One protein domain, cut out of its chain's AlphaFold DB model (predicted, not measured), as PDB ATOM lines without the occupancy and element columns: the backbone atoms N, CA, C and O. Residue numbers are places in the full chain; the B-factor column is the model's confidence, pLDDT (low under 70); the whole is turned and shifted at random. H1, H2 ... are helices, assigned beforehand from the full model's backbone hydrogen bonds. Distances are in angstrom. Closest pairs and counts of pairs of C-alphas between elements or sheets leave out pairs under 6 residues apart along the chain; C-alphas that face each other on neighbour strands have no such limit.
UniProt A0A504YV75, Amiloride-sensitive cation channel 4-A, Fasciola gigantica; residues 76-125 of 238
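AT A GLANCE: This is residues 76 to 125 of the 238 residues of the protein "Amiloride-sensitive cation channel 4-A" of Fasciola gigantica (UniProt A0A504YV75). Three helices, short H1, longest H2 and then H3, have their centres in a triangle, and two wide loops, residues 80 to 90 and 101 to 116, join them in chain order. The class is all helix, with no named strand, though under half of the 50 printed residues, 22, are in named elements. The whole is compact, with a radius of gyration of the C-alphas of 10.3 A, and spans 28 by 23 by 18 A.

HOW THE PARTS SIT: H1, residues 76 to 79, touches H2, residues 91 to 100; their closest C-alphas, Leu 78 and Tyr 93, are 4.7 A apart. H1 only just touches H3, residues 117 to 124, with 3 pairs of C-alphas within 8 A; the closest, Glu 77 and Ala 124, are 5.4 A apart. H2 touches H3, closest at the C-alphas of Phe 96 and Val 117, 6.2 A. They run opposite ways at a steep tilt of 55 degrees. In H2 and H3 every O i to N i+4 pair is within hydrogen-bond range; H1 is too short for one.

IN THESE COORDINATES: H1 begins at C-alpha 76 (188.800, 95.904, 224.681). H2 is 14.0 A long and H3 10.4 A, ending at C-alpha 124 (187.791, 102.688, 229.549).

THE WHOLE: The printed part has no cut. Both links are long. Residues 106 to 114 have pLDDT under 70.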
ATOM      1  N   SER A  76     187.861  95.658 225.777       93.75
ATOM      2  CA  SER A  76     188.800  95.904 224.681       93.75
ATOM      3  C   SER A  76     189.782  97.042 224.979       93.75
ATOM      4  O   SER A  76     190.974  96.919 224.680       93.75
ATOM      5  N   GLU A  77     189.311  98.111 225.624       94.69
ATOM      6  CA  GLU A  77     190.133  99.255 226.031       94.69
ATOM      7  C   GLU A  77     191.075  98.897 227.181       94.69
ATOM      8  O   GLU A  77     192.255  99.236 227.134       94.69
ATOM      9  N   LEU A  78     190.580  98.168 228.190       93.31
ATOM     10  CA  LEU A  78     191.404  97.733 229.321       93.31
ATOM     11  C   LEU A  78     192.434  96.671 228.923       93.31
ATOM     12  O   LEU A  78     193.564  96.685 229.407       93.31
ATOM     13  N   TYR A  79     192.069  95.743 228.038       92.25
ATOM     14  CA  TYR A  79     192.992  94.713 227.573       92.25
ATOM     15  C   TYR A  79     194.087  95.299 226.672       92.25
ATOM     16  O   TYR A  79     195.235  94.850 226.712       92.25
ATOM     17  N   ASN A  80     193.732  96.315 225.873       88.62
ATOM     18  CA  ASN A  80     194.602  97.005 224.926       88.62
ATOM     19  C   ASN A  80     195.439  96.030 224.077       88.62
ATOM     20  O   ASN A  80     196.667  95.947 224.184       88.62
ATOM     21  N   ALA A  81     194.769  95.301 223.179       86.75
ATOM     22  CA  ALA A  81     195.409  94.315 222.301       86.75
ATOM     23  C   ALA A  81     196.534  94.901 221.419       86.75
ATOM     24  O   ALA A  81     197.395  94.167 220.939       86.75
ATOM     25  N   ARG A  82     196.543  96.225 221.218       85.50
ATOM     26  CA  ARG A  82     197.548  96.946 220.427       85.50
ATOM     27  C   ARG A  82     198.836  97.235 221.201       85.50
ATOM     28  O   ARG A  82     199.795  97.712 220.598       85.50
ATOM     29  N   SER A  83     198.880  96.967 222.509       84.44
ATOM     30  CA  SER A  83     200.093  97.173 223.299       84.44
ATOM     31  C   SER A  83     201.239  96.304 222.771       84.44
ATOM     32  O   SER A  83     201.130  95.074 222.696       84.44
ATOM     33  N   VAL A  84     202.346  96.957 222.407       83.62
ATOM     34  CA  VAL A  84     203.566  96.317 221.884       83.62
ATOM     35  C   VAL A  84     204.299  95.555 222.989       83.62
ATOM     36  O   VAL A  84     204.946  94.549 222.717       83.62
ATOM     37  N   ASN A  85     204.166  95.999 224.243       84.94
ATOM     38  CA  ASN A  85     204.821  95.365 225.376       84.94
ATOM     39  C   ASN A  85     203.926  94.251 225.963       84.94
ATOM     40  O   ASN A  85     202.906  94.572 226.587       84.94
ATOM     41  N   PRO A  86     204.313  92.965 225.826       80.19
ATOM     42  CA  PRO A  86     203.517  91.832 226.293       80.19
ATOM     43  C   PRO A  86     203.308  91.828 227.811       80.19
ATOM     44  O   PRO A  86     202.303  91.302 228.263       80.19
ATOM     45  N   VAL A  87     204.196  92.461 228.586       79.19
ATOM     46  CA  VAL A  87     204.087  92.562 230.054       79.19
ATOM     47  C   VAL A  87     202.971  93.520 230.478       79.19
ATOM     48  O   VAL A  87     202.360  93.354 231.524       79.19
ATOM     49  N   THR A  88     202.694  94.546 229.672       80.88
ATOM     50  CA  THR A  88     201.653  95.549 229.976       80.88
ATOM     51  C   THR A  88     200.308  95.239 229.329       80.88
ATOM     52  O   THR A  88     199.313  95.895 229.629       80.88
ATOM     53  N   ARG A  89     200.275  94.275 228.404       87.81
ATOM     54  CA  ARG A  89     199.058  93.865 227.703       87.81
ATOM     55  C   ARG A  89     198.157  93.117 228.680       87.81
ATOM     56  O   ARG A  89     198.618  92.189 229.330       87.81
ATOM     57  N   GLY A  90     196.894  93.517 228.793       88.38
ATOM     58  CA  GLY A  90     195.959  92.919 229.751       88.38
ATOM     59  C   GLY A  90     196.149  93.349 231.211       88.38
ATOM     60  O   GLY A  90     195.250  93.116 232.010       88.38
ATOM     61  N   LEU A  91     197.236  94.045 231.562       87.88
ATOM     62  CA  LEU A  91     197.505  94.436 232.949       87.88
ATOM     63  C   LEU A  91     196.410  95.353 233.522       87.88
ATOM     64  O   LEU A  91     195.975  95.166 234.653       87.88
ATOM     65  N   ASP A  92     195.927  96.325 232.741       89.88
ATOM     66  CA  ASP A  92     194.838  97.210 233.183       89.88
ATOM     67  C   ASP A  92     193.504  96.461 233.316       89.88
ATOM     68  O   ASP A  92     192.699  96.799 234.182       89.88
ATOM     69  N   TYR A  93     193.290  95.414 232.510       91.62
ATOM     70  CA  TYR A  93     192.139  94.520 232.642       91.62
ATOM     71  C   TYR A  93     192.197  93.733 233.954       91.62
ATOM     72  O   TYR A  93     191.214  93.732 234.690       91.62
ATOM     73  N   GLU A  94     193.335  93.106 234.269       88.56
ATOM     74  CA  GLU A  94     193.529  92.342 235.511       88.56
ATOM     75  C   GLU A  94     193.364  93.237 236.744       88.56
ATOM     76  O   GLU A  94     192.510  92.970 237.588       88.56
ATOM     77  N   LEU A  95     194.083  94.366 236.791       88.81
ATOM     78  CA  LEU A  95     194.012  95.325 237.899       88.81
ATOM     79  C   LEU A  95     192.589  95.843 238.131       88.81
ATOM     80  O   LEU A  95     192.133  95.936 239.274       88.81
ATOM     81  N   PHE A  96     191.881  96.197 237.057       90.88
ATOM     82  CA  PHE A  96     190.510  96.687 237.157       90.88
ATOM     83  C   PHE A  96     189.547  95.583 237.601       90.88
ATOM     84  O   PHE A  96     188.727  95.804 238.492       90.88
ATOM     85  N   SER A  97     189.648  94.397 236.995       89.75
ATOM     86  CA  SER A  97     188.802  93.238 237.287       89.75
ATOM     87  C   SER A  97     188.950  92.776 238.738       89.75
ATOM     88  O   SER A  97     187.940  92.520 239.398       89.75
ATOM     89  N   ASP A  98     190.181  92.711 239.247       88.75
ATOM     90  CA  ASP A  98     190.461  92.337 240.632       88.75
ATOM     91  C   ASP A  98     189.897  93.375 241.595       88.75
ATOM     92  O   ASP A  98     189.125  93.029 242.491       88.75
ATOM     93  N   ALA A  99     190.182  94.660 241.364       87.56
ATOM     94  CA  ALA A  99     189.685  95.723 242.225       87.56
ATOM     95  C   ALA A  99     188.150  95.803 242.240       87.56
ATOM     96  O   ALA A  99     187.553  95.990 243.300       87.56
ATOM     97  N   TYR A 100     187.500  95.618 241.088       85.81
ATOM     98  CA  TYR A 100     186.040  95.617 240.980       85.81
ATOM     99  C   TYR A 100     185.401  94.414 241.691       85.81
ATOM    100  O   TYR A 100     184.319  94.534 242.265       85.81
ATOM    101  N   GLN A 101     186.081  93.265 241.704       86.62
ATOM    102  CA  GLN A 101     185.653  92.061 242.426       86.62
ATOM    103  C   GLN A 101     186.103  92.038 243.897       86.62
ATOM    104  O   GLN A 101     185.803  91.077 244.604       86.62
ATOM    105  N   GLY A 102     186.814  93.068 244.369       85.19
ATOM    106  CA  GLY A 102     187.352  93.133 245.730       85.19
ATOM    107  C   GLY A 102     188.487  92.137 245.999       85.19
ATOM    108  O   GLY A 102     188.677  91.721 247.141       85.19
ATOM    109  N   ARG A 103     189.221  91.725 244.960       84.50
ATOM    110  CA  ARG A 103     190.383  90.831 245.041       84.50
ATOM    111  C   ARG A 103     191.688  91.624 245.071       84.50
ATOM    112  O   ARG A 103     191.777  92.726 244.534       84.50
ATOM    113  N   LEU A 104     192.707  91.046 245.706       76.69
ATOM    114  CA  LEU A 104     194.075  91.553 245.639       76.69
ATOM    115  C   LEU A 104     194.700  91.085 244.328       76.69
ATOM    116  O   LEU A 104     194.652  89.896 244.026       76.69
ATOM    117  N   SER A 105     195.283  92.012 243.577       75.44
ATOM    118  CA  SER A 105     196.006  91.664 242.359       75.44
ATOM    119  C   SER A 105     197.404  91.149 242.709       75.44
ATOM    120  O   SER A 105     198.110  91.762 243.511       75.44
ATOM    121  N   GLU A 106     197.796  90.013 242.132       69.94
ATOM    122  CA  GLU A 106     199.092  89.366 242.389       69.94
ATOM    123  C   GLU A 106     200.227  89.972 241.538       69.94
ATOM    124  O   GLU A 106     201.383  89.975 241.955       69.94
ATOM    125  N   ASN A 107     199.898  90.562 240.380       63.19
ATOM    126  CA  ASN A 107     200.853  91.033 239.365       63.19
ATOM    127  C   ASN A 107     200.958  92.564 239.306       63.19
ATOM    128  O   ASN A 107     200.885  93.181 238.238       63.19
ATOM    129  N   VAL A 108     201.109  93.219 240.456       65.00
ATOM    130  CA  VAL A 108     201.092  94.683 240.488       65.00
ATOM    131  C   VAL A 108     202.465  95.261 240.155       65.00
ATOM    132  O   VAL A 108     203.387  95.254 240.966       65.00
ATOM    133  N   LEU A 109     202.589  95.847 238.965       67.44
ATOM    134  CA  LEU A 109     203.725  96.708 238.650       67.44
ATOM    135  C   LEU A 109     203.677  97.960 239.542       67.44
ATOM    136  O   LEU A 109     202.698  98.704 239.500       67.44
ATOM    137  N   GLU A 110     204.754  98.242 240.281       66.44
ATOM    138  CA  GLU A 110     204.886  99.403 241.187       66.44
ATOM    139  C   GLU A 110     204.416 100.733 240.558       66.44
ATOM    140  O   GLU A 110     203.752 101.555 241.189       66.44
ATOM    141  N   SER A 111     204.679 100.926 239.261       64.25
ATOM    142  CA  SER A 111     204.262 102.127 238.521       64.25
ATOM    143  C   SER A 111     202.738 102.289 238.374       64.25
ATOM    144  O   SER A 111     202.254 103.411 238.212       64.25
ATOM    145  N   LYS A 112     201.970 101.196 238.459       67.38
ATOM    146  CA  LYS A 112     200.508 101.162 238.308       67.38
ATOM    147  C   LYS A 112     199.757 101.235 239.641       67.38
ATOM    148  O   LYS A 112     198.606 101.660 239.611       67.38
ATOM    149  N   LEU A 113     200.405 100.989 240.790       64.44
ATOM    150  CA  LEU A 113     199.824 101.177 242.141       64.44
ATOM    151  C   LEU A 113     199.238 102.578 242.358       64.44
ATOM    152  O   LEU A 113     198.290 102.763 243.114       64.44
ATOM    153  N   ARG A 114     199.801 103.586 241.683       66.12
ATOM    154  CA  ARG A 114     199.345 104.981 241.765       66.12
ATOM    155  C   ARG A 114     198.105 105.280 240.919       66.12
ATOM    156  O   ARG A 114     197.538 106.365 241.040       66.12
ATOM    157  N   THR A 115     197.692 104.367 240.042       75.31
ATOM    158  CA  THR A 115     196.541 104.587 239.163       75.31
ATOM    159  C   THR A 115     195.269 104.199 239.897       75.31
ATOM    160  O   THR A 115     195.008 103.027 240.137       75.31
ATOM    161  N   SER A 116     194.443 105.186 240.241       84.81
ATOM    162  CA  SER A 116     193.139 104.906 240.842       84.81
ATOM    163  C   SER A 116     192.242 104.148 239.862       84.81
ATOM    164  O   SER A 116     192.139 104.549 238.699       84.81
ATOM    165  N   VAL A 117     191.496 103.161 240.354       88.19
ATOM    166  CA  VAL A 117     190.482 102.415 239.584       88.19
ATOM    167  C   VAL A 117     189.494 103.357 238.890       88.19
ATOM    168  O   VAL A 117     189.166 103.157 237.727       88.19
ATOM    169  N   TYR A 118     189.103 104.455 239.543       90.75
ATOM    170  CA  TYR A 118     188.226 105.478 238.962       90.75
ATOM    171  C   TYR A 118     188.792 106.151 237.705       90.75
ATOM    172  O   TYR A 118     188.029 106.523 236.818       90.75
ATOM    173  N   ARG A 119     190.120 106.280 237.588       92.25
ATOM    174  CA  ARG A 119     190.764 106.812 236.376       92.25
ATOM    175  C   ARG A 119     190.741 105.801 235.237       92.25
ATOM    176  O   ARG A 119     190.453 106.192 234.111       92.25
ATOM    177  N   LEU A 120     191.001 104.524 235.531       91.94
ATOM    178  CA  LEU A 120     190.846 103.449 234.547       91.94
ATOM    179  C   LEU A 120     189.390 103.363 234.079       91.94
ATOM    180  O   LEU A 120     189.133 103.298 232.880       91.94
ATOM    181  N   MET A 121     188.440 103.461 235.011       94.12
ATOM    182  CA  MET A 121     187.009 103.495 234.716       94.12
ATOM    183  C   MET A 121     186.644 104.667 233.805       94.12
ATOM    184  O   MET A 121     185.951 104.479 232.813       94.12
ATOM    185  N   ASP A 122     187.127 105.875 234.098       95.38
ATOM    186  CA  ASP A 122     186.842 107.053 233.278       95.38
ATOM    187  C   ASP A 122     187.322 106.878 231.830       95.38
ATOM    188  O   ASP A 122     186.559 107.125 230.891       95.38
ATOM    189  N   GLN A 123     188.543 106.370 231.653       94.06
ATOM    190  CA  GLN A 123     189.173 106.167 230.347       94.06
ATOM    191  C   GLN A 123     188.540 105.021 229.549       94.06
ATOM    192  O   GLN A 123     188.261 105.170 228.359       94.06
ATOM    193  N   ALA A 124     188.292 103.888 230.203       95.81
ATOM    194  CA  ALA A 124     187.791 102.688 229.549       95.81
ATOM    195  C   ALA A 124     186.260 102.614 229.501       95.81
ATOM    196  O   ALA A 124     185.717 101.764 228.806       95.81
ATOM    197  N   SER A 125     185.529 103.488 230.194       96.94
ATOM    198  CA  SER A 125     184.061 103.494 230.165       96.94
ATOM    199  C   SER A 125     183.465 103.570 228.755       96.94
ATOM    200  O   SER A 125     184.063 104.103 227.814       96.94
TER     201      SER A 125